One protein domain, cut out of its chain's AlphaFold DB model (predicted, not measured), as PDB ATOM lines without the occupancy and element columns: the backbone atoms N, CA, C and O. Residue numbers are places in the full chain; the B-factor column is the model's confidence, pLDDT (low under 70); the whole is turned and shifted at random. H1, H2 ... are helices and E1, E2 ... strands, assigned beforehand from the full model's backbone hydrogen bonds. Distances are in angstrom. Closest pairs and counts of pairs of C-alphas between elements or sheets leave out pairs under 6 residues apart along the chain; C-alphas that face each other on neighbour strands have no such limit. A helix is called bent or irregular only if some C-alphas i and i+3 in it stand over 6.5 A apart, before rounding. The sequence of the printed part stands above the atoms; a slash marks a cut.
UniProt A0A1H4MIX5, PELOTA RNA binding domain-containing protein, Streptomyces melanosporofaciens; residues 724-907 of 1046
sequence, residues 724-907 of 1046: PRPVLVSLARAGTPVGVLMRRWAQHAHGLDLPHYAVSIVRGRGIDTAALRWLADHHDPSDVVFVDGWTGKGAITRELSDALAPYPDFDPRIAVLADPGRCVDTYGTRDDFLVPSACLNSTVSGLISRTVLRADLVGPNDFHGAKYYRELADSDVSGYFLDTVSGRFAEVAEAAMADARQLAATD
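Overview. This is residues 724 to 907 of the 1046 residues of the protein "PELOTA RNA binding domain-containing protein" of Streptomyces melanosporofaciens (UniProt A0A1H4MIX5). A strongly twisted sheet of five parallel strands has helix H1 on one face and H2 and H3 on the other, while beyond its edge strand E5 a long unnamed stretch, residues 830 to 869, swings away to the small, remote helix H4. From H4 the chain returns through H5, which packs on H1, to H6, the longest helix, by the E5 edge. The printed part has 184 residues with six named helices and five named strands, in the order E1 H1 E2 H2 E3 H3 E4 E5 H4 H5 H6; the class is mixed, with 91 residues, under half, in named elements. The whole is compact, with a radius of gyration of the C-alphas of 16.5 A and spans of 50 by 43 by 32 A.

Arrangement. The sheet runs E2, residues 756 to 759, E1, residues 727 to 731, E3, residues 784 to 790, E4, residues 814 to 818, and E5, residues 826 to 829. Within hydrogen-bond range are N 757 and O 728 at 2.9 A for E2 and E1, N 729 and O 785 at 2.8 A for E1 and E3, N 815 and O 786 at 2.8 A for E3 and E4, and N 828 and O 816 at 3.0 A for E4 and E5. The domain has three layers, helices on both faces of the sheet: H1, residues 736 to 750, on one, and H2, residues 769 to 778, and H3, residues 795 to 804, on the other. The closest C-alphas of H1 and E3 are those of Val 738 and Gly 789, 6.0 A apart. H3 is over E3 at a height over the sheet of 10.2 A, along the strands at 12 degrees on the local plane. E1, H1, E2 and E3, H3, E4 are strand-helix-strand units, two parallel neighbour strands with a helix between; E2, H2, E3 is a split one, with E1 between its strands; each crossover is right-handed. H5, residues 878 to 886, touches H1, closest at the C-alphas of Leu 882 and Leu 741, 6.7 A apart. H6, residues 889 to 904, only just touches H1, with 3 pairs of C-alphas within 8 A, the closest Phe 889 and Trp 745 at 7.2 A, and only grazes the sheet with residues 896 to 904. H4, residues 870 to 875, touches no helix. Every O i to N i+4 pair is within hydrogen-bond range in H1, H2, H3 and H5; H6 has 10 of 12, and H4 0 of 2 but 2 of 3 O i to N i+3 pairs.

Along the chain. E1 begins at C-alpha 727, (311.606, 376.043, 386.486), and H6 ends at C-alpha 904, (314.356, 363.145, 402.169). From first to last C-alpha H1 measures 20.8 A, H6 20.7 A and E3 18.7 A. H4 and H6 are irregular: C-alphas 871 and 874 are 7.7 A apart, and 891 and 894 8.0 A.

Size, cuts and confidence. The two C-alphas farthest apart, those of Asp 856 and Glu 894, are 50.8 A apart. The printed part has no cut, and E5 to H4 is a long link of 40 residues. The mean pLDDT of the printed part is 90.9; residues 724, 764, 855 to 857 and 859 to 861 are under 70.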
ATOM      1  N   PRO A 724     319.446 376.200 392.844       65.56
ATOM      2  CA  PRO A 724     318.728 377.297 393.507       65.56
ATOM      3  C   PRO A 724     317.477 377.851 392.811       65.56
ATOM      4  O   PRO A 724     316.792 378.660 393.441       65.56
ATOM      5  N   ARG A 725     317.164 377.497 391.555       80.56
ATOM      6  CA  ARG A 725     316.065 378.139 390.800       80.56
ATOM      7  C   ARG A 725     315.311 377.166 389.879       80.56
ATOM      8  O   ARG A 725     315.423 377.292 388.664       80.56
ATOM      9  N   PRO A 726     314.502 376.245 390.429       94.19
ATOM     10  CA  PRO A 726     313.733 375.328 389.601       94.19
ATOM     11  C   PRO A 726     312.726 376.071 388.711       94.19
ATOM     12  O   PRO A 726     312.053 377.009 389.149       94.19
ATOM     13  N   VAL A 727     312.589 375.595 387.476       97.00
ATOM     14  CA  VAL A 727     311.606 376.043 386.486       97.00
ATOM     15  C   VAL A 727     310.482 375.018 386.445       97.00
ATOM     16  O   VAL A 727     310.662 373.889 385.990       97.00
ATOM     17  N   LEU A 728     309.303 375.395 386.937       98.12
ATOM     18  CA  LEU A 728     308.155 374.494 386.976       98.12
ATOM     19  C   LEU A 728     307.558 374.361 385.571       98.12
ATOM     20  O   LEU A 728     307.181 375.353 384.950       98.12
ATOM     21  N   VAL A 729     307.424 373.134 385.078       98.31
ATOM     22  CA  VAL A 729     306.828 372.836 383.770       98.31
ATOM     23  C   VAL A 729     305.677 371.856 383.961       98.31
ATOM     24  O   VAL A 729     305.858 370.644 384.038       98.31
ATOM     25  N   SER A 730     304.459 372.376 384.083       97.94
ATOM     26  CA  SER A 730     303.276 371.547 384.280       97.94
ATOM     27  C   SER A 730     302.796 370.892 382.988       97.94
ATOM     28  O   SER A 730     302.752 371.504 381.919       97.94
ATOM     29  N   LEU A 731     302.363 369.640 383.092       96.06
ATOM     30  CA  LEU A 731     301.638 368.977 382.018       96.06
ATOM     31  C   LEU A 731     300.214 369.537 381.969       96.06
ATOM     32  O   LEU A 731     299.490 369.531 382.973       96.06
ATOM     33  N   ALA A 732     299.827 370.052 380.799       93.31
ATOM     34  CA  ALA A 732     298.601 370.818 380.629       93.31
ATOM     35  C   ALA A 732     297.367 370.091 381.191       93.31
ATOM     36  O   ALA A 732     297.135 368.901 380.953       93.31
ATOM     37  N   ARG A 733     296.534 370.867 381.891       89.75
ATOM     38  CA  ARG A 733     295.359 370.467 382.673       89.75
ATOM     39  C   ARG A 733     295.648 369.924 384.065       89.75
ATOM     40  O   ARG A 733     295.431 370.638 385.033       89.75
ATOM     41  N   ALA A 734     296.032 368.655 384.191       87.00
ATOM     42  CA  ALA A 734     296.092 368.006 385.504       87.00
ATOM     43  C   ALA A 734     297.243 368.553 386.363       87.00
ATOM     44  O   ALA A 734     297.050 368.791 387.555       87.00
ATOM     45  N   GLY A 735     298.397 368.823 385.745       93.94
ATOM     46  CA  GLY A 735     299.550 369.420 386.411       93.94
ATOM     47  C   GLY A 735     299.421 370.918 386.653       93.94
ATOM     48  O   GLY A 735     299.991 371.420 387.616       93.94
ATOM     49  N   THR A 736     298.670 371.649 385.826       96.75
ATOM     50  CA  THR A 736     298.666 373.123 385.865       96.75
ATOM     51  C   THR A 736     298.205 373.716 387.205       96.75
ATOM     52  O   THR A 736     298.956 374.523 387.755       96.75
ATOM     53  N   PRO A 737     297.067 373.307 387.814       96.69
ATOM     54  CA  PRO A 737     296.693 373.777 389.146       96.69
ATOM     55  C   PRO A 737     297.756 373.462 390.203       96.69
ATOM     56  O   PRO A 737     297.959 374.249 391.122       96.69
ATOM     57  N   VAL A 738     298.446 372.322 390.078       97.50
ATOM     58  CA  VAL A 738     299.503 371.922 391.015       97.50
ATOM     59  C   VAL A 738     300.738 372.797 390.846       97.50
ATOM     60  O   VAL A 738     301.234 373.303 391.844       97.50
ATOM     61  N   GLY A 739     301.181 373.063 389.616       97.75
ATOM     62  CA  GLY A 739     302.289 373.982 389.345       97.75
ATOM     63  C   GLY A 739     302.024 375.394 389.877       97.75
ATOM     64  O   GLY A 739     302.893 375.982 390.520       97.75
ATOM     65  N   VAL A 740     300.792 375.901 389.726       98.31
ATOM     66  CA  VAL A 740     300.381 377.184 390.326       98.31
ATOM     67  C   VAL A 740     300.425 377.125 391.857       98.31
ATOM     68  O   VAL A 740     300.967 378.030 392.492       98.31
ATOM     69  N   LEU A 741     299.909 376.060 392.475       98.56
ATOM     70  CA  LEU A 741     299.940 375.894 393.932       98.56
ATOM     71  C   LEU A 741     301.367 375.758 394.483       98.56
ATOM     72  O   LEU A 741     301.659 376.348 395.521       98.56
ATOM     73  N   MET A 742     302.261 375.045 393.793       98.25
ATOM     74  CA  MET A 742     303.679 374.935 394.157       98.25
ATOM     75  C   MET A 742     304.368 376.299 394.094       98.25
ATOM     76  O   MET A 742     305.070 376.695 395.024       98.25
ATOM     77  N   ARG A 743     304.106 377.071 393.033       97.56
ATOM     78  CA  ARG A 743     304.586 378.449 392.902       97.56
ATOM     79  C   ARG A 743     304.070 379.344 394.038       97.56
ATOM     80  O   ARG A 743     304.858 380.066 394.646       97.56
ATOM     81  N   ARG A 744     302.770 379.288 394.357       98.31
ATOM     82  CA  ARG A 744     302.179 380.039 395.481       98.31
ATOM     83  C   ARG A 744     302.776 379.614 396.826       98.31
ATOM     84  O   ARG A 744     302.996 380.469 397.680       98.31
ATOM     85  N   TRP A 745     303.062 378.325 397.017       98.38
ATOM     86  CA  TRP A 745     303.728 377.820 398.219       98.38
ATOM     87  C   TRP A 745     305.150 378.363 398.346       98.38
ATOM     88  O   TRP A 745     305.495 378.902 399.392       98.38
ATOM     89  N   ALA A 746     305.959 378.281 397.285       96.62
ATOM     90  CA  ALA A 746     307.325 378.804 397.275       96.62
ATOM     91  C   ALA A 746     307.363 380.309 397.598       96.62
ATOM     92  O   ALA A 746     308.199 380.760 398.386       96.62
ATOM     93  N   GLN A 747     306.399 381.072 397.076       96.31
ATOM     94  CA  GLN A 747     306.230 382.483 397.417       96.31
ATOM     95  C   GLN A 747     305.812 382.682 398.884       96.31
ATOM     96  O   GLN A 747     306.324 383.581 399.548       96.31
ATOM     97  N   HIS A 748     304.895 381.861 399.400       97.44
ATOM     98  CA  HIS A 748     304.400 381.952 400.775       97.44
ATOM     99  C   HIS A 748     305.465 381.585 401.820       97.44
ATOM    100  O   HIS A 748     305.645 382.320 402.789       97.44
ATOM    101  N   ALA A 749     306.155 380.461 401.628       96.06
ATOM    102  CA  ALA A 749     307.102 379.899 402.588       96.06
ATOM    103  C   ALA A 749     308.496 380.540 402.495       96.06
ATOM    104  O   ALA A 749     309.139 380.753 403.521       96.06
ATOM    105  N   HIS A 750     308.947 380.880 401.281       94.50
ATOM    106  CA  HIS A 750     310.329 381.315 401.026       94.50
ATOM    107  C   HIS A 750     310.447 382.679 400.340       94.50
ATOM    108  O   HIS A 750     311.557 383.172 400.152       94.50
ATOM    109  N   GLY A 751     309.333 383.304 399.944       94.69
ATOM    110  CA  GLY A 751     309.362 384.542 399.160       94.69
ATOM    111  C   GLY A 751     309.925 384.361 397.745       94.69
ATOM    112  O   GLY A 751     310.365 385.343 397.147       94.69
ATOM    113  N   LEU A 752     309.956 383.124 397.235       93.69
ATOM    114  CA  LEU A 752     310.542 382.784 395.941       93.69
ATOM    115  C   LEU A 752     309.524 382.892 394.809       93.69
ATOM    116  O   LEU A 752     308.461 382.271 394.842       93.69
ATOM    117  N   ASP A 753     309.931 383.603 393.763       91.88
ATOM    118  CA  ASP A 753     309.179 383.742 392.526       91.88
ATOM    119  C   ASP A 753     309.689 382.735 391.483       91.88
ATOM    120  O   ASP A 753     310.693 382.973 390.811       91.88
ATOM    121  N   LEU A 754     309.045 381.565 391.404       94.56
ATOM    122  CA  LEU A 754     309.450 380.494 390.488       94.56
ATOM    123  C   LEU A 754     308.811 380.670 389.099       94.56
ATOM    124  O   LEU A 754     307.587 380.832 389.024       94.56
ATOM    125  N   PRO A 755     309.584 380.570 387.997       96.31
ATOM    126  CA  PRO A 755     309.020 380.485 386.656       96.31
ATOM    127  C   PRO A 755     308.113 379.257 386.526       96.31
ATOM    128  O   PRO A 755     308.472 378.166 386.968       96.31
ATOM    129  N   HIS A 756     306.947 379.432 385.903       97.94
ATOM    130  CA  HIS A 756     306.007 378.342 385.662       97.94
ATOM    131  C   HIS A 756     305.441 378.393 384.242       97.94
ATOM    132  O   HIS A 756     304.853 379.396 383.823       97.94
ATOM    133  N   TYR A 757     305.590 377.279 383.529       98.38
ATOM    134  CA  TYR A 757     305.056 377.067 382.190       98.38
ATOM    135  C   TYR A 757     304.154 375.836 382.147       98.38
ATOM    136  O   TYR A 757     304.321 374.911 382.938       98.38
ATOM    137  N   ALA A 758     303.207 375.812 381.213       97.94
ATOM    138  CA  ALA A 758     302.394 374.641 380.910       97.94
ATOM    139  C   ALA A 758     302.675 374.158 379.484       97.94
ATOM    140  O   ALA A 758     302.658 374.958 378.545       97.94
ATOM    141  N   VAL A 759     302.907 372.852 379.329       97.44
ATOM    142  CA  VAL A 759     303.269 372.205 378.056       97.44
ATOM    143  C   VAL A 759     302.324 371.060 377.717       97.44
ATOM    144  O   VAL A 759     301.665 370.478 378.586       97.44
ATOM    145  N   SER A 760     302.258 370.708 376.435       95.75
ATOM    146  CA  SER A 760     301.514 369.535 375.986       95.75
ATOM    147  C   SER A 760     302.353 368.261 376.054       95.75
ATOM    148  O   SER A 760     303.511 368.232 375.651       95.75
ATOM    149  N   ILE A 761     301.712 367.177 376.488       91.19
ATOM    150  CA  ILE A 761     302.146 365.804 376.250       91.19
ATOM    151  C   ILE A 761     300.940 364.987 375.792       91.19
ATOM    152  O   ILE A 761     299.833 365.123 376.327       91.19
ATOM    153  N   VAL A 762     301.135 364.144 374.782       83.19
ATOM    154  CA  VAL A 762     300.084 363.303 374.210       83.19
ATOM    155  C   VAL A 762     300.567 361.860 374.217       83.19
ATOM    156  O   VAL A 762     301.565 361.529 373.591       83.19
ATOM    157  N   ARG A 763     299.833 360.977 374.901       73.38
ATOM    158  CA  ARG A 763     300.198 359.561 375.010       73.38
ATOM    159  C   ARG A 763     300.304 358.907 373.630       73.38
ATOM    160  O   ARG A 763     299.374 359.028 372.832       73.38
ATOM    161  N   GLY A 764     301.389 358.173 373.388       67.31
ATOM    162  CA  GLY A 764     301.696 357.535 372.108       67.31
ATOM    163  C   GLY A 764     302.167 358.509 371.022       67.31
ATOM    164  O   GLY A 764     302.335 358.097 369.876       67.31
ATOM    165  N   ARG A 765     302.342 359.793 371.359       74.56
ATOM    166  CA  ARG A 765     302.849 360.848 370.469       74.56
ATOM    167  C   ARG A 765     303.999 361.643 371.103       74.56
ATOM    168  O   ARG A 765     304.686 362.342 370.369       74.56
ATOM    169  N   GLY A 766     304.228 361.521 372.411       83.06
ATOM    170  CA  GLY A 766     305.284 362.215 373.136       83.06
ATOM    171  C   GLY A 766     304.928 363.630 373.604       83.06
ATOM    172  O   GLY A 766     303.780 364.088 373.545       83.06
ATOM    173  N   ILE A 767     305.948 364.301 374.134       91.81
ATOM    174  CA  ILE A 767     305.903 365.685 374.613       91.81
ATOM    175  C   ILE A 767     306.102 366.675 373.461       91.81
ATOM    176  O   ILE A 767     306.738 366.361 372.455       91.81
ATOM    177  N   ASP A 768     305.560 367.879 373.612       93.62
ATOM    178  CA  ASP A 768     305.751 368.980 372.674       93.62
ATOM    179  C   ASP A 768     307.231 369.387 372.569       93.62
ATOM    180  O   ASP A 768     307.804 370.042 373.443       93.62
ATOM    181  N   THR A 769     307.857 368.994 371.462       90.31
ATOM    182  CA  THR A 769     309.281 369.254 371.206       90.31
ATOM    183  C   THR A 769     309.579 370.720 370.893       90.31
ATOM    184  O   THR A 769     310.712 371.165 371.083       90.31
ATOM    185  N   ALA A 770     308.594 371.495 370.430       88.56
ATOM    186  CA  ALA A 770     308.754 372.932 370.253       88.56
ATOM    187  C   ALA A 770     308.811 373.633 371.608       88.56
ATOM    188  O   ALA A 770     309.681 374.479 371.814       88.56
ATOM    189  N   ALA A 771     307.961 373.216 372.551       93.75
ATOM    190  CA  ALA A 771     308.003 373.701 373.924       93.75
ATOM    191  C   ALA A 771     309.328 373.349 374.616       93.75
ATOM    192  O   ALA A 771     309.902 374.209 375.280       93.75
ATOM    193  N   LEU A 772     309.865 372.138 374.410       93.38
ATOM    194  CA  LEU A 772     311.186 371.765 374.941       93.38
ATOM    195  C   LEU A 772     312.318 372.632 374.382       93.38
ATOM    196  O   LEU A 772     313.160 373.090 375.147       93.38
ATOM    197  N   ARG A 773     312.328 372.894 373.068       89.94
ATOM    198  CA  ARG A 773     313.318 373.795 372.458       89.94
ATOM    199  C   ARG A 773     313.219 375.199 373.042       89.94
ATOM    200  O   ARG A 773     314.224 375.745 373.472       89.94
ATOM    201  N   TRP A 774     312.002 375.735 373.147       93.69
ATOM    202  CA  TRP A 774     311.785 377.038 373.767       93.69
ATOM    203  C   TRP A 774     312.281 377.065 375.218       93.69
ATOM    204  O   TRP A 774     312.947 378.018 375.611       93.69
ATOM    205  N   LEU A 775     312.011 376.019 376.008       94.19
ATOM    206  CA  LEU A 775     312.499 375.918 377.385       94.19
ATOM    207  C   LEU A 775     314.028 375.910 377.443       94.19
ATOM    208  O   LEU A 775     314.575 376.668 378.233       94.19
ATOM    209  N   ALA A 776     314.698 375.130 376.592       92.38
ATOM    210  CA  ALA A 776     316.160 375.082 376.522       92.38
ATOM    211  C   ALA A 776     316.791 376.401 376.037       92.38
ATOM    212  O   ALA A 776     317.899 376.741 376.440       92.38
ATOM    213  N   ASP A 777     316.084 377.163 375.198       90.25
ATOM    214  CA  ASP A 777     316.540 378.471 374.717       90.25
ATOM    215  C   ASP A 777     316.409 379.576 375.789       90.25
ATOM    216  O   ASP A 777     317.099 380.595 375.709       90.25
ATOM    217  N   HIS A 778     315.527 379.403 376.783       92.25
ATOM    218  CA  HIS A 778     315.204 380.433 377.785       92.25
ATOM    219  C   HIS A 778     315.637 380.084 379.216       92.25
ATOM    220  O   HIS A 778     315.751 380.986 380.049       92.25
ATOM    221  N   HIS A 779     315.859 378.804 379.513       92.69
ATOM    222  CA  HIS A 779     316.207 378.274 380.832       92.69
ATOM    223  C   HIS A 779     317.259 377.174 380.698       92.69
ATOM    224  O   HIS A 779     317.389 376.558 379.643       92.69
ATOM    225  N   ASP A 780     317.984 376.893 381.779       91.38
ATOM    226  CA  ASP A 780     318.829 375.701 381.843       91.38
ATOM    227  C   ASP A 780     317.927 374.448 381.891       91.38
ATOM    228  O   ASP A 780     317.086 374.347 382.793       91.38
ATOM    229  N   PRO A 781     318.052 373.490 380.951       93.00
ATOM    230  CA  PRO A 781     317.253 372.264 380.961       93.00
ATOM    231  C   PRO A 781     317.345 371.463 382.268       93.00
ATOM    232  O   PRO A 781     316.381 370.792 382.639       93.00
ATOM    233  N   SER A 782     318.464 371.563 382.995       90.62
ATOM    234  CA  SER A 782     318.662 370.863 384.268       90.62
ATOM    235  C   SER A 782     317.870 371.468 385.436       90.62
ATOM    236  O   SER A 782     317.590 370.772 386.415       90.62
ATOM    237  N   ASP A 783     317.444 372.730 385.309       92.56
ATOM    238  CA  ASP A 783     316.575 373.411 386.272       92.56
ATOM    239  C   ASP A 783     315.086 373.077 386.048       92.56
ATOM    240  O   ASP A 783     314.240 373.392 386.891       92.56
ATOM    241  N   VAL A 784     314.730 372.442 384.924       96.31
ATOM    242  CA  VAL A 784     313.339 372.125 384.577       96.31
ATOM    243  C   VAL A 784     312.801 370.972 385.423       96.31
ATOM    244  O   VAL A 784     313.368 369.883 385.486       96.31
ATOM    245  N   VAL A 785     311.639 371.202 386.036       97.44
ATOM    246  CA  VAL A 785     310.909 370.214 386.834       97.44
ATOM    247  C   VAL A 785     309.532 370.002 386.230       97.44
ATOM    248  O   VAL A 785     308.671 370.883 386.294       97.44
ATOM    249  N   PHE A 786     309.302 368.815 385.671       97.94
ATOM    250  CA  PHE A 786     307.989 368.449 385.150       97.94
ATOM    251  C   PHE A 786     307.000 368.196 386.291       97.94
ATOM    252  O   PHE A 786     307.329 367.506 387.256       97.94
ATOM    253  N   VAL A 787     305.781 368.732 386.179       97.81
ATOM    254  CA  VAL A 787     304.750 368.667 387.232       97.81
ATOM    255  C   VAL A 787     303.447 368.064 386.706       97.81
ATOM    256  O   VAL A 787     302.921 368.505 385.684       97.81
ATOM    257  N   ASP A 788     302.873 367.107 387.439       95.06
ATOM    258  CA  ASP A 788     301.532 366.566 387.179       95.06
ATOM    259  C   ASP A 788     300.668 366.470 388.452       95.06
ATOM    260  O   ASP A 788     301.137 366.597 389.584       95.06
ATOM    261  N   GLY A 789     299.364 366.272 388.272       89.69
ATOM    262  CA  GLY A 789     298.392 366.232 389.358       89.69
ATOM    263  C   GLY A 789     298.364 364.909 390.116       89.69
ATOM    264  O   GLY A 789     298.299 364.886 391.340       89.69
ATOM    265  N   TRP A 790     298.378 363.784 389.411       88.19
ATOM    266  CA  TRP A 790     298.224 362.475 390.040       88.19
ATOM    267  C   TRP A 790     298.731 361.370 389.122       88.19
ATOM    268  O   TRP A 790     298.512 361.423 387.913       88.19
ATOM    269  N   THR A 791     299.339 360.330 389.692       88.12
ATOM    270  CA  THR A 791     299.749 359.145 388.931       88.12
ATOM    271  C   THR A 791     299.278 357.857 389.605       88.12
ATOM    272  O   THR A 791     299.670 357.521 390.718       88.12
ATOM    273  N   GLY A 792     298.383 357.132 388.929       85.00
ATOM    274  CA  GLY A 792     297.877 355.844 389.413       85.00
ATOM    275  C   GLY A 792     298.745 354.676 388.982       85.00
ATOM    276  O   GLY A 792     299.254 353.938 389.801       85.00
ATOM    277  N   LYS A 793     298.935 354.500 387.673       86.00
ATOM    278  CA  LYS A 793     299.712 353.376 387.115       86.00
ATOM    279  C   LYS A 793     300.977 353.805 386.364       86.00
ATOM    280  O   LYS A 793     301.516 353.017 385.593       86.00
ATOM    281  N   GLY A 794     301.389 355.069 386.498       86.69
ATOM    282  CA  GLY A 794     302.623 355.578 385.891       86.69
ATOM    283  C   GLY A 794     302.591 355.714 384.367       86.69
ATOM    284  O   GLY A 794     303.637 355.681 383.730       86.69
ATOM    285  N   ALA A 795     301.408 355.849 383.754       86.06
ATOM    286  CA  ALA A 795     301.292 355.954 382.296       86.06
ATOM    287  C   ALA A 795     301.992 357.206 381.738       86.06
ATOM    288  O   ALA A 795     302.733 357.099 380.769       86.06
ATOM    289  N   ILE A 796     301.778 358.365 382.370       87.06
ATOM    290  CA  ILE A 796     302.437 359.624 381.995       87.06
ATOM    291  C   ILE A 796     303.914 359.609 382.380       87.06
ATOM    292  O   ILE A 796     304.732 360.087 381.610       87.06
ATOM    293  N   THR A 797     304.267 358.997 383.513       90.75
ATOM    294  CA  THR A 797     305.666 358.820 383.918       90.75
ATOM    295  C   THR A 797     306.472 358.100 382.834       90.75
ATOM    296  O   THR A 797     307.516 358.600 382.440       90.75
ATOM    297  N   ARG A 798     305.970 356.975 382.293       87.44
ATOM    298  CA  ARG A 798     306.646 356.274 381.185       87.44
ATOM    299  C   ARG A 798     306.674 357.093 379.902       87.44
ATOM    300  O   ARG A 798     307.728 357.210 379.300       87.44
ATOM    301  N   GLU A 799     305.543 357.689 379.518       89.25
ATOM    302  CA  GLU A 799     305.470 358.515 378.306       89.25
ATOM    303  C   GLU A 799     306.473 359.675 378.352       89.25
ATOM    304  O   GLU A 799     307.130 359.949 377.357       89.25
ATOM    305  N   LEU A 800     306.610 360.339 379.502       92.19
ATOM    306  CA  LEU A 800     307.560 361.428 379.684       92.19
ATOM    307  C   LEU A 800     309.006 360.926 379.625       92.19
ATOM    308  O   LEU A 800     309.810 361.518 378.910       92.19
ATOM    309  N   SER A 801     309.333 359.828 380.319       90.94
ATOM    310  CA  SER A 801     310.660 359.205 380.232       90.94
ATOM    311  C   SER A 801     311.032 358.842 378.794       90.94
ATOM    312  O   SER A 801     312.128 359.172 378.347       90.94
ATOM    313  N   ASP A 802     310.116 358.210 378.059       85.56
ATOM    314  CA  ASP A 802     310.336 357.806 376.670       85.56
ATOM    315  C   ASP A 802     310.479 359.032 375.753       85.56
ATOM    316  O   ASP A 802     311.353 359.070 374.884       85.56
ATOM    317  N   ALA A 803     309.659 360.066 375.967       87.44
ATOM    318  CA  ALA A 803     309.677 361.285 375.166       87.44
ATOM    319  C   ALA A 803     310.917 362.162 375.410       87.44
ATOM    320  O   ALA A 803     311.324 362.892 374.506       87.44
ATOM    321  N   LEU A 804     311.518 362.090 376.602       92.25
ATOM    322  CA  LEU A 804     312.730 362.828 376.964       92.25
ATOM    323  C   LEU A 804     314.027 362.055 376.703       92.25
ATOM    324  O   LEU A 804     315.092 362.657 376.753       92.25
ATOM    325  N   ALA A 805     313.971 360.767 376.351       89.06
ATOM    326  CA  ALA A 805     315.162 359.987 376.001       89.06
ATOM    327  C   ALA A 805     316.071 360.647 374.928       89.06
ATOM    328  O   ALA A 805     317.291 360.516 375.040       89.06
ATOM    329  N   PRO A 806     315.546 361.386 373.922       86.50
ATOM    330  CA  PRO A 806     316.370 362.140 372.968       86.50
ATOM    331  C   PRO A 806     316.959 363.458 373.506       86.50
ATOM    332  O   PRO A 806     317.770 364.071 372.816       86.50
ATOM    333  N   TYR A 807     316.546 363.912 374.693       88.69
ATOM    334  CA  TYR A 807     316.891 365.207 375.287       88.69
ATOM    335  C   TYR A 807     317.571 365.006 376.654       88.69
ATOM    336  O   TYR A 807     316.968 365.294 377.689       88.69
ATOM    337  N   PRO A 808     318.821 364.503 376.683       86.88
ATOM    338  CA  PRO A 808     319.487 364.070 377.915       86.88
ATOM    339  C   PRO A 808     319.756 365.198 378.922       86.88
ATOM    340  O   PRO A 808     320.041 364.911 380.082       86.88
ATOM    341  N   ASP A 809     319.667 366.458 378.489       89.94
ATOM    342  CA  ASP A 809     319.846 367.630 379.351       89.94
ATOM    343  C   ASP A 809     318.636 367.876 380.271       89.94
ATOM    344  O   ASP A 809     318.770 368.535 381.300       89.94
ATOM    345  N   PHE A 810     317.459 367.332 379.936       93.81
ATOM    346  CA  PHE A 810     316.271 367.396 380.786       93.81
ATOM    347  C   PHE A 810     316.218 366.190 381.731       93.81
ATOM    348  O   PHE A 810     316.327 365.042 381.299       93.81
ATOM    349  N   ASP A 811     315.963 366.431 383.020       92.12
ATOM    350  CA  ASP A 811     315.703 365.354 383.980       92.12
ATOM    351  C   ASP A 811     314.294 364.767 383.739       92.12
ATOM    352  O   ASP A 811     313.298 365.482 383.887       92.12
ATOM    353  N   PRO A 812     314.161 363.471 383.389       91.38
ATOM    354  CA  PRO A 812     312.865 362.873 383.080       91.38
ATOM    355  C   PRO A 812     311.994 362.608 384.314       91.38
ATOM    356  O   PRO A 812     310.867 362.119 384.179       91.38
ATOM    357  N   ARG A 813     312.499 362.871 385.524       92.62
ATOM    358  CA  ARG A 813     311.727 362.706 386.756       92.62
ATOM    359  C   ARG A 813     310.614 363.742 386.846       92.62
ATOM    360  O   ARG A 813     310.825 364.940 386.686       92.62
ATOM    361  N   ILE A 814     309.417 363.257 387.163       95.44
ATOM    362  CA  ILE A 814     308.215 364.074 387.304       95.44
ATOM    363  C   ILE A 814     307.824 364.218 388.774       95.44
ATOM    364  O   ILE A 814     307.781 363.234 389.516       95.44
ATOM    365  N   ALA A 815     307.507 365.444 389.182       97.44
ATOM    366  CA  ALA A 815     306.927 365.758 390.476       97.44
ATOM    367  C   ALA A 815     305.398 365.666 390.402       97.44
ATOM    368  O   ALA A 815     304.774 366.251 389.514       97.44
ATOM    369  N   VAL A 816     304.770 364.951 391.335       96.62
ATOM    370  CA  VAL A 816     303.303 364.799 391.352       96.62
ATOM    371  C   VAL A 816     302.700 365.118 392.713       96.62
ATOM    372  O   VAL A 816     303.290 364.829 393.752       96.62
ATOM    373  N   LEU A 817     301.490 365.676 392.748       96.56
ATOM    374  CA  LEU A 817     300.817 365.935 394.029       96.56
ATOM    375  C   LEU A 817     300.513 364.624 394.778       96.56
ATOM    376  O   LEU A 817     300.780 364.532 395.977       96.56
ATOM    377  N   ALA A 818     299.989 363.611 394.082       94.25
ATOM    378  CA  ALA A 818     299.655 362.312 394.664       94.25
ATOM    379  C   ALA A 818     300.091 361.138 393.771       94.25
ATOM    380  O   ALA A 818     299.790 361.097 392.578       94.25
ATOM    381  N   ASP A 819     300.765 360.152 394.364       94.69
ATOM    382  CA  ASP A 819     301.202 358.926 393.687       94.69
ATOM    383  C   ASP A 819     300.852 357.680 394.514       94.69
ATOM    384  O   ASP A 819     301.735 357.094 395.159       94.69
ATOM    385  N   PRO A 820     299.576 357.252 394.497       92.25
ATOM    386  CA  PRO A 820     299.177 355.973 395.080       92.25
ATOM    387  C   PRO A 820     299.741 354.766 394.315       92.25
ATOM    388  O   PRO A 820     299.752 353.653 394.831       92.25
ATOM    389  N   GLY A 821     300.241 354.972 393.094       91.00
ATOM    390  CA  GLY A 821     300.823 353.936 392.249       91.00
ATOM    391  C   GLY A 821     302.243 353.508 392.585       91.00
ATOM    392  O   GLY A 821     302.693 352.467 392.098       91.00
ATOM    393  N   ARG A 822     302.967 354.328 393.354       94.62
ATOM    394  CA  ARG A 822     304.412 354.194 393.600       94.62
ATOM    395  C   ARG A 822     305.247 354.202 392.317       94.62
ATOM    396  O   ARG A 822     306.134 353.369 392.140       94.62
ATOM    397  N   CYS A 823     304.940 355.135 391.420       93.38
ATOM    398  CA  CYS A 823     305.552 355.267 390.097       93.38
ATOM    399  C   CYS A 823     306.660 356.334 390.016       93.38
ATOM    400  O   CYS A 823     307.452 356.290 389.079       93.38
ATOM    401  N   VAL A 824     306.733 357.274 390.962       95.31
ATOM    402  CA  VAL A 824     307.705 358.382 390.974       95.31
ATOM    403  C   VAL A 824     308.409 358.515 392.323       95.31
ATOM    404  O   VAL A 824     307.900 358.050 393.348       95.31
ATOM    405  N   ASP A 825     309.572 359.168 392.328       94.75
ATOM    406  CA  ASP A 825     310.356 359.456 393.537       94.75
ATOM    407  C   ASP A 825     309.972 360.792 394.198       94.75
ATOM    408  O   ASP A 825     310.105 360.944 395.413       94.75
ATOM    409  N   THR A 826     309.436 361.740 393.430       96.00
ATOM    410  CA  THR A 826     309.086 363.092 393.877       96.00
ATOM    411  C   THR A 826     307.571 363.250 393.929       96.00
ATOM    412  O   THR A 826     306.901 363.361 392.903       96.00
ATOM    413  N   TYR A 827     307.004 363.229 395.134       97.06
ATOM    414  CA  TYR A 827     305.556 363.251 395.334       97.06
ATOM    415  C   TYR A 827     305.153 363.995 396.609       97.06
ATOM    416  O   TYR A 827     305.920 364.054 397.567       97.06
ATOM    417  N   GLY A 828     303.926 364.521 396.638       97.25
ATOM    418  CA  GLY A 828     303.356 365.154 397.833       97.25
ATOM    419  C   GLY A 828     302.781 364.146 398.828       97.25
ATOM    420  O   GLY A 828     302.963 364.278 400.034       97.25
ATOM    421  N   THR A 829     302.102 363.107 398.334       95.50
ATOM    422  CA  THR A 829     301.557 362.021 399.163       95.50
ATOM    423  C   THR A 829     301.405 360.704 398.390       95.50
ATOM    424  O   THR A 829     301.338 360.691 397.160       95.50
ATOM    425  N   ARG A 830     301.358 359.582 399.120       93.69
ATOM    426  CA  ARG A 830     301.007 358.243 398.605       93.69
ATOM    427  C   ARG A 830     299.522 357.915 398.764       93.69
ATOM    428  O   ARG A 830     299.088 356.845 398.355       93.69
ATOM    429  N   ASP A 831     298.761 358.808 399.382       91.75
ATOM    430  CA  ASP A 831     297.352 358.586 399.649       91.75
ATOM    431  C   ASP A 831     296.509 358.612 398.367       91.75
ATOM    432  O   ASP A 831     296.711 359.451 397.488       91.75
ATOM    433  N   ASP A 832     295.501 357.742 398.305       90.25
ATOM    434  CA  ASP A 832     294.502 357.726 397.236       90.25
ATOM    435  C   ASP A 832     293.200 358.372 397.716       90.25
ATOM    436  O   ASP A 832     292.394 357.744 398.398       90.25
ATOM    437  N   PHE A 833     292.997 359.642 397.368       88.69
ATOM    438  CA  PHE A 833     291.783 360.392 397.684       88.69
ATOM    439  C   PHE A 833     291.358 361.261 396.499       88.69
ATOM    440  O   PHE A 833     292.099 361.453 395.532       88.69
ATOM    441  N   LEU A 834     290.137 361.794 396.556       85.69
ATOM    442  CA  LEU A 834     289.629 362.663 395.502       85.69
ATOM    443  C   LEU A 834     290.335 364.023 395.538       85.69
ATOM    444  O   LEU A 834     290.046 364.844 396.402       85.69
ATOM    445  N   VAL A 835     291.200 364.286 394.558       87.19
ATOM    446  CA  VAL A 835     291.694 365.641 394.278       87.19
ATOM    447  C   VAL A 835     290.616 366.377 393.464       87.19
ATOM    448  O   VAL A 835     290.357 365.982 392.324       87.19
ATOM    449  N   PRO A 836     289.960 367.431 393.993       85.75
ATOM    450  CA  PRO A 836     288.791 368.052 393.359       85.75
ATOM    451  C   PRO A 836     289.040 368.615 391.953       85.75
ATOM    452  O   PRO A 836     288.106 368.680 391.152       85.75
ATOM    453  N   SER A 837     290.288 368.953 391.609       81.81
ATOM    454  CA  SER A 837     290.669 369.351 390.245       81.81
ATOM    455  C   SER A 837     290.459 368.241 389.198       81.81
ATOM    456  O   SER A 837     290.423 368.514 388.002       81.81
ATOM    457  N   ALA A 838     290.262 366.985 389.616       75.88
ATOM    458  CA  ALA A 838     289.927 365.871 388.730       75.88
ATOM    459  C   ALA A 838     288.419 365.755 388.423       75.88
ATOM    460  O   ALA A 838     288.043 365.100 387.445       75.88
ATOM    461  N   CYS A 839     287.556 366.372 389.239       72.25
ATOM    462  CA  CYS A 839     286.097 366.267 389.136       72.25
ATOM    463  C   CYS A 839     285.554 367.061 387.946       72.25
ATOM    464  O   CYS A 839     284.812 366.557 387.095       72.25
ATOM    465  N   LEU A 840     285.954 368.325 387.894       75.50
ATOM    466  CA  LEU A 840     285.505 369.289 386.907       75.50
ATOM    467  C   LEU A 840     286.544 369.342 385.782       75.50
ATOM    468  O   LEU A 840     287.711 369.019 385.984       75.50
ATOM    469  N   ASN A 841     286.115 369.610 384.554       82.38
ATOM    470  CA  ASN A 841     287.006 369.513 383.406       82.38
ATOM    471  C   ASN A 841     287.854 370.773 383.220       82.38
ATOM    472  O   ASN A 841     288.858 370.933 383.904       82.38
ATOM    473  N   SER A 842     287.540 371.591 382.224       86.56
ATOM    474  CA  SER A 842     288.206 372.865 381.981       86.56
ATOM    475  C   SER A 842     287.821 373.880 383.066       86.56
ATOM    476  O   SER A 842     288.650 374.684 383.471       86.56
ATOM    477  N   THR A 843     286.619 373.762 383.643       89.44
ATOM    478  CA  THR A 843     286.054 374.652 384.677       89.44
ATOM    479  C   THR A 843     286.745 374.633 386.044       89.44
ATOM    480  O   THR A 843     286.344 375.369 386.931       89.44
ATOM    481  N   VAL A 844     287.780 373.820 386.252       89.19
ATOM    482  CA  VAL A 844     288.673 373.902 387.434       89.19
ATOM    483  C   VAL A 844     290.150 373.942 387.023       89.19
ATOM    484  O   VAL A 844     291.057 373.770 387.834       89.19
ATOM    485  N   SER A 845     290.394 374.107 385.725       91.50
ATOM    486  CA  SER A 845     291.687 373.926 385.077       91.50
ATOM    487  C   SER A 845     291.961 375.061 384.081       91.50
ATOM    488  O   SER A 845     292.364 374.838 382.941       91.50
ATOM    489  N   GLY A 846     291.666 376.294 384.492       93.50
ATOM    490  CA  GLY A 846     291.973 377.507 383.734       93.50
ATOM    491  C   GLY A 846     291.102 377.721 382.496       93.50
ATOM    492  O   GLY A 846     291.507 378.480 381.613       93.50
ATOM    493  N   LEU A 847     289.970 377.007 382.392       93.62
ATOM    494  CA  LEU A 847     289.104 376.897 381.208       93.62
ATOM    495  C   LEU A 847     289.826 376.410 379.943       93.62
ATOM    496  O   LEU A 847     289.345 376.621 378.830       93.62
ATOM    497  N   ILE A 848     290.944 375.703 380.113       93.75
ATOM    498  CA  ILE A 848     291.714 375.140 379.008       93.75
ATOM    499  C   ILE A 848     291.213 373.738 378.656       93.75
ATOM    500  O   ILE A 848     290.948 372.891 379.519       93.75
ATOM    501  N   SER A 849     291.083 373.479 377.356       90.56
ATOM    502  CA  SER A 849     290.762 372.165 376.810       90.56
ATOM    503  C   SER A 849     291.877 371.144 377.050       90.56
ATOM    504  O   SER A 849     292.939 371.425 377.595       90.56
ATOM    505  N   ARG A 850     291.673 369.896 376.605       88.56
ATOM    506  CA  ARG A 850     292.837 369.018 376.382       88.56
ATOM    507  C   ARG A 850     293.701 369.607 375.275       88.56
ATOM    508  O   ARG A 850     293.186 370.327 374.423       88.56
ATOM    509  N   THR A 851     294.982 369.281 375.295       91.19
ATOM    510  CA  THR A 851     295.874 369.687 374.217       91.19
ATOM    511  C   THR A 851     295.537 368.920 372.944       91.19
ATOM    512  O   THR A 851     295.065 367.778 372.981       91.19
ATOM    513  N   VAL A 852     295.711 369.608 371.828       85.06
ATOM    514  CA  VAL A 852     295.309 369.194 370.497       85.06
ATOM    515  C   VAL A 852     296.557 369.107 369.648       85.06
ATOM    516  O   VAL A 852     297.297 370.078 369.500       85.06
ATOM    517  N   LEU A 853     296.763 367.927 369.077       83.06
ATOM    518  CA  LEU A 853     297.812 367.663 368.108       83.06
ATOM    519  C   LEU A 853     297.121 367.200 366.831       83.06
ATOM    520  O   LEU A 853     296.877 366.009 366.643       83.06
ATOM    521  N   ARG A 854     296.739 368.174 365.999       73.25
ATOM    522  CA  ARG A 854     296.085 367.959 364.705       73.25
ATOM    523  C   ARG A 854     297.050 368.379 363.610       73.25
ATOM    524  O   ARG A 854     297.529 369.511 363.614       73.25
ATOM    525  N   ALA A 855     297.379 367.454 362.714       66.56
ATOM    526  CA  ALA A 855     298.455 367.639 361.744       66.56
ATOM    527  C   ALA A 855     298.173 368.724 360.691       66.56
ATOM    528  O   ALA A 855     299.097 369.108 359.990       66.56
ATOM    529  N   ASP A 856     296.945 369.226 360.587       64.62
ATOM    530  CA  ASP A 856     296.528 370.370 359.768       64.62
ATOM    531  C   ASP A 856     296.642 371.720 360.508       64.62
ATOM    532  O   ASP A 856     296.822 372.742 359.857       64.62
ATOM    533  N   LEU A 857     296.592 371.735 361.848       65.50
ATOM    534  CA  LEU A 857     296.660 372.959 362.666       65.50
ATOM    535  C   LEU A 857     298.018 373.193 363.341       65.50
ATOM    536  O   LEU A 857     298.392 374.335 363.580       65.50
ATOM    537  N   VAL A 858     298.735 372.127 363.705       71.81
ATOM    538  CA  VAL A 858     299.983 372.195 364.487       71.81
ATOM    539  C   VAL A 858     301.168 371.806 363.611       71.81
ATOM    540  O   VAL A 858     301.286 370.644 363.208       71.81
ATOM    541  N   GLY A 859     302.043 372.769 363.313       58.09
ATOM    542  CA  GLY A 859     303.299 372.559 362.605       58.09
ATOM    543  C   GLY A 859     304.327 371.728 363.363       58.09
ATOM    544  O   GLY A 859     304.272 371.636 364.583       58.09
ATOM    545  N   PRO A 860     305.316 371.141 362.660       53.47
ATOM    546  CA  PRO A 860     306.362 370.329 363.293       53.47
ATOM    547  C   PRO A 860     307.245 371.129 364.260       53.47
ATOM    548  O   PRO A 860     307.947 370.538 365.074       53.47
ATOM    549  N   ASN A 861     307.231 372.463 364.152       66.75
ATOM    550  CA  ASN A 861     307.961 373.359 365.038       66.75
ATOM    551  C   ASN A 861     307.056 374.250 365.892       66.75
ATOM    552  O   ASN A 861     307.600 375.067 366.635       66.75
ATOM    553  N   ASP A 862     305.738 374.106 365.775       77.94
ATOM    554  CA  ASP A 862     304.793 374.928 366.516       77.94
ATOM    555  C   ASP A 862     304.437 374.222 367.818       77.94
ATOM    556  O   ASP A 862     304.442 372.990 367.887       77.94
ATOM    557  N   PHE A 863     304.072 374.996 368.838       90.06
ATOM    558  CA  PHE A 863     303.485 374.396 370.027       90.06
ATOM    559  C   PHE A 863     302.196 373.647 369.664       90.06
ATOM    560  O   PHE A 863     301.438 374.051 368.776       90.06
ATOM    561  N   HIS A 864     301.896 372.573 370.379       93.25
ATOM    562  CA  HIS A 864     300.587 371.937 370.338       93.25
ATOM    563  C   HIS A 864     299.506 372.957 370.724       93.25
ATOM    564  O   HIS A 864     299.752 373.911 371.462       93.25
ATOM    565  N   GLY A 865     298.280 372.776 370.242       91.31
ATOM    566  CA  GLY A 865     297.213 373.740 370.504       91.31
ATOM    567  C   GLY A 865     296.352 373.399 371.709       91.31
ATOM    568  O   GLY A 865     296.307 372.258 372.168       91.31
ATOM    569  N   ALA A 866     295.602 374.379 372.197       93.12
ATOM    570  CA  ALA A 866     294.460 374.168 373.078       93.12
ATOM    571  C   ALA A 866     293.420 375.278 372.881       93.12
ATOM    572  O   ALA A 866     293.694 376.313 372.280       93.12
ATOM    573  N   LYS A 867     292.207 375.048 373.376       93.31
ATOM    574  CA  LYS A 867     291.084 375.981 373.323       93.31
ATOM    575  C   LYS A 867     290.794 376.538 374.709       93.31
ATOM    576  O   LYS A 867     290.786 375.789 375.688       93.31
ATOM    577  N   TYR A 868     290.523 377.835 374.762       94.25
ATOM    578  CA  TYR A 868     290.046 378.550 375.935       94.25
ATOM    579  C   TYR A 868     288.523 378.712 375.865       94.25
ATOM    580  O   TYR A 868     287.988 379.404 374.997       94.25
ATOM    581  N   TYR A 869     287.820 378.061 376.791       89.94
ATOM    582  CA  TYR A 869     286.357 378.035 376.859       89.94
ATOM    583  C   TYR A 869     285.785 379.271 377.566       89.94
ATOM    584  O   TYR A 869     285.245 379.172 378.671       89.94
ATOM    585  N   ARG A 870     285.902 380.447 376.937       91.12
ATOM    586  CA  ARG A 870     285.401 381.731 377.476       91.12
ATOM    587  C   ARG A 870     283.917 381.682 377.839       91.12
ATOM    588  O   ARG A 870     283.495 382.270 378.827       91.12
ATOM    589  N   GLU A 871     283.130 380.951 377.063       87.38
ATOM    590  CA  GLU A 871     281.695 380.763 377.254       87.38
ATOM    591  C   GLU A 871     281.332 380.006 378.542       87.38
ATOM    592  O   GLU A 871     280.180 380.044 378.967       87.38
ATOM    593  N   LEU A 872     282.295 379.327 379.175       89.62
ATOM    594  CA  LEU A 872     282.099 378.597 380.430       89.62
ATOM    595  C   LEU A 872     282.535 379.399 381.667       89.62
ATOM    596  O   LEU A 872     282.559 378.835 382.763       89.62
ATOM    597  N   ALA A 873     282.856 380.689 381.516       90.56
ATOM    598  CA  ALA A 873     283.341 381.545 382.602       90.56
ATOM    599  C   ALA A 873     282.414 381.563 383.832       90.56
ATOM    600  O   ALA A 873     282.900 381.509 384.959       90.56
ATOM    601  N   ASP A 874     281.093 381.530 383.637       88.62
ATOM    602  CA  ASP A 874     280.111 381.516 384.736       88.62
ATOM    603  C   ASP A 874     280.186 380.251 385.612       88.62
ATOM    604  O   ASP A 874     279.693 380.226 386.739       88.62
ATOM    605  N   SER A 875     280.777 379.176 385.085       87.88
ATOM    606  CA  SER A 875     280.971 377.905 385.788       87.88
ATOM    607  C   SER A 875     282.421 377.675 386.216       87.88
ATOM    608  O   SER A 875     282.733 376.587 386.703       87.88
ATOM    609  N   ASP A 876     283.307 378.655 386.022       92.00
ATOM    610  CA  ASP A 876     284.717 378.528 386.361       92.00
ATOM    611  C   ASP A 876     284.958 378.635 387.870       92.00
ATOM    612  O   ASP A 876     284.596 379.606 388.534       92.00
ATOM    613  N   VAL A 877     285.614 377.619 388.415       93.69
ATOM    614  CA  VAL A 877     286.026 377.520 389.815       93.69
ATOM    615  C   VAL A 877     287.537 377.319 389.946       93.69
ATOM    616  O   VAL A 877     288.010 376.943 391.016       93.69
ATOM    617  N   SER A 878     288.310 377.579 388.885       95.06
ATOM    618  CA  SER A 878     289.774 377.453 388.881       95.06
ATOM    619  C   SER A 878     290.420 378.329 389.959       95.06
ATOM    620  O   SER A 878     291.176 377.822 390.786       95.06
ATOM    621  N   GLY A 879     290.055 379.616 390.018       95.56
ATOM    622  CA  GLY A 879     290.512 380.531 391.072       95.56
ATOM    623  C   GLY A 879     290.020 380.120 392.462       95.56
ATOM    624  O   GLY A 879     290.815 380.016 393.390       95.56
ATOM    625  N   TYR A 880     288.735 379.760 392.590       96.12
ATOM    626  CA  TYR A 880     288.158 379.296 393.859       96.12
ATOM    627  C   TYR A 880     288.903 378.081 394.431       96.12
ATOM    628  O   TYR A 880     289.186 378.034 395.629       96.12
ATOM    629  N   PHE A 881     289.265 377.113 393.581       96.31
ATOM    630  CA  PHE A 881     290.083 375.966 393.967       96.31
ATOM    631  C   PHE A 881     291.455 376.400 394.495       96.31
ATOM    632  O   PHE A 881     291.829 376.015 395.606       96.31
ATOM    633  N   LEU A 882     292.183 377.218 393.726       97.50
ATOM    634  CA  LEU A 882     293.520 377.680 394.097       97.50
ATOM    635  C   LEU A 882     293.509 378.474 395.406       97.50
ATOM    636  O   LEU A 882     294.346 378.231 396.276       97.50
ATOM    637  N   ASP A 883     292.552 379.384 395.572       98.00
ATOM    638  CA  ASP A 883     292.444 380.253 396.743       98.00
ATOM    639  C   ASP A 883     292.050 379.469 397.995       98.00
ATOM    640  O   ASP A 883     292.636 379.670 399.059       98.00
ATOM    641  N   THR A 884     291.122 378.515 397.868       98.25
ATOM    642  CA  THR A 884     290.696 377.668 398.992       98.25
ATOM    643  C   THR A 884     291.846 376.802 399.508       98.25
ATOM    644  O   THR A 884     292.024 376.675 400.719       98.25
ATOM    645  N   VAL A 885     292.656 376.229 398.610       98.25
ATOM    646  CA  VAL A 885     293.840 375.442 398.993       98.25
ATOM    647  C   VAL A 885     294.944 376.347 399.548       98.25
ATOM    648  O   VAL A 885     295.481 376.065 400.617       98.25
ATOM    649  N   SER A 886     295.253 377.459 398.875       98.44
ATOM    650  CA  SER A 886     296.305 378.397 399.309       98.44
ATOM    651  C   SER A 886     295.991 379.020 400.672       98.44
ATOM    652  O   SER A 886     296.888 379.218 401.489       98.44
ATOM    653  N   GLY A 887     294.708 379.254 400.972       98.31
ATOM    654  CA  GLY A 887     294.242 379.736 402.274       98.31
ATOM    655  C   GLY A 887     294.553 378.794 403.445       98.31
ATOM    656  O   GLY A 887     294.481 379.214 404.599       98.31
ATOM    657  N   ARG A 888     294.938 377.538 403.171       98.44
ATOM    658  CA  ARG A 888     295.352 376.547 404.175       98.44
ATOM    659  C   ARG A 888     296.865 376.449 404.360       98.44
ATOM    660  O   ARG A 888     297.295 375.724 405.248       98.44
ATOM    661  N   PHE A 889     297.687 377.170 403.591       98.62
ATOM    662  CA  PHE A 889     299.152 377.046 403.668       98.62
ATOM    663  C   PHE A 889     299.708 377.334 405.065       98.62
ATOM    664  O   PHE A 889     300.468 376.524 405.592       98.62
ATOM    665  N   ALA A 890     299.251 378.407 405.714       98.00
ATOM    666  CA  ALA A 890     299.685 378.746 407.069       98.00
ATOM    667  C   ALA A 890     299.316 377.667 408.107       98.00
ATOM    668  O   ALA A 890     300.057 377.448 409.060       98.00
ATOM    669  N   GLU A 891     298.183 376.979 407.918       97.81
ATOM    670  CA  GLU A 891     297.720 375.899 408.800       97.81
ATOM    671  C   GLU A 891     298.624 374.659 408.700       97.81
ATOM    672  O   GLU A 891     298.850 373.971 409.694       97.81
ATOM    673  N   VAL A 892     299.159 374.377 407.506       98.25
ATOM    674  CA  VAL A 892     299.858 373.118 407.202       98.25
ATOM    675  C   VAL A 892     301.373 373.255 407.030       98.25
ATOM    676  O   VAL A 892     302.038 372.232 406.886       98.25
ATOM    677  N   ALA A 893     301.920 374.477 407.069       97.62
ATOM    678  CA  ALA A 893     303.339 374.803 406.863       97.62
ATOM    679  C   ALA A 893     304.300 373.850 407.590       97.62
ATOM    680  O   ALA A 893     305.075 373.133 406.957       97.62
ATOM    681  N   GLU A 894     304.186 373.767 408.917       97.12
ATOM    682  CA  GLU A 894     305.048 372.916 409.748       97.12
ATOM    683  C   GLU A 894     304.940 371.429 409.385       97.12
ATOM    684  O   GLU A 894     305.947 370.718 409.321       97.12
ATOM    685  N   ALA A 895     303.722 370.953 409.115       97.94
ATOM    686  CA  ALA A 895     303.473 369.559 408.770       97.94
ATOM    687  C   ALA A 895     304.046 369.207 407.390       97.94
ATOM    688  O   ALA A 895     304.675 368.164 407.243       97.94
ATOM    689  N   ALA A 896     303.897 370.091 406.403       97.75
ATOM    690  CA  ALA A 896     304.450 369.909 405.065       97.75
ATOM    691  C   ALA A 896     305.989 369.900 405.068       97.75
ATOM    692  O   ALA A 896     306.607 369.050 404.429       97.75
ATOM    693  N   MET A 897     306.621 370.793 405.841       96.38
ATOM    694  CA  MET A 897     308.080 370.790 406.011       96.38
ATOM    695  C   MET A 897     308.570 369.526 406.730       96.38
ATOM    696  O   MET A 897     309.645 369.007 406.425       96.38
ATOM    697  N   ALA A 898     307.805 369.018 407.703       97.12
ATOM    698  CA  ALA A 898     308.111 367.752 408.359       97.12
ATOM    699  C   ALA A 898     308.007 366.566 407.388       97.12
ATOM    700  O   ALA A 898     308.916 365.734 407.371       97.12
ATOM    701  N   ASP A 899     306.970 366.532 406.549       97.12
ATOM    702  CA  ASP A 899     306.803 365.505 405.517       97.12
ATOM    703  C   ASP A 899     307.967 365.527 404.524       97.12
ATOM    704  O   ASP A 899     308.560 364.485 404.265       97.12
ATOM    705  N   ALA A 900     308.369 366.702 404.034       96.00
ATOM    706  CA  ALA A 900     309.509 366.833 403.126       96.00
ATOM    707  C   ALA A 900     310.821 366.325 403.751       96.00
ATOM    708  O   ALA A 900     311.572 365.582 403.119       96.00
ATOM    709  N   ARG A 901     311.080 366.640 405.032       95.88
ATOM    710  CA  ARG A 901     312.240 366.093 405.767       95.88
ATOM    711  C   ARG A 901     312.173 364.572 405.905       95.88
ATOM    712  O   ARG A 901     313.199 363.904 405.788       95.88
ATOM    713  N   GLN A 902     310.987 364.020 406.150       95.31
ATOM    714  CA  GLN A 902     310.793 362.573 406.221       95.31
ATOM    715  C   GLN A 902     311.009 361.908 404.854       95.31
ATOM    716  O   GLN A 902     311.669 360.871 404.776       95.31
ATOM    717  N   LEU A 903     310.493 362.508 403.780       94.38
ATOM    718  CA  LEU A 903     310.678 362.049 402.403       94.38
ATOM    719  C   LEU A 903     312.158 362.048 402.011       94.38
ATOM    720  O   LEU A 903     312.629 361.070 401.433       94.38
ATOM    721  N   ALA A 904     312.913 363.079 402.392       91.38
ATOM    722  CA  ALA A 904     314.356 363.145 402.169       91.38
ATOM    723  C   ALA A 904     315.137 362.032 402.899       91.38
ATOM    724  O   ALA A 904     316.193 361.615 402.429       91.38
ATOM    725  N   ALA A 905     314.623 361.537 404.030       92.44
ATOM    726  CA  ALA A 905     315.243 360.473 404.824       92.44
ATOM    727  C   ALA A 905     314.785 359.048 404.449       92.44
ATOM    728  O   ALA A 905     315.294 358.077 405.011       92.44
ATOM    729  N   THR A 906     313.818 358.906 403.538       91.81
ATOM    730  CA  THR A 906     313.218 357.618 403.159       91.81
ATOM    731  C   THR A 906     313.670 357.206 401.758       91.81
ATOM    732  O   THR A 906     313.851 358.055 400.889       91.81
ATOM    733  N   ASP A 907     313.808 355.901 401.506       91.38
ATOM    734  CA  ASP A 907     313.967 355.388 400.142       91.38
ATOM    735  C   ASP A 907     312.660 355.578 399.358       91.38
ATOM    736  O   ASP A 907     311.616 355.013 399.696       91.38
TER     737      ASP A 907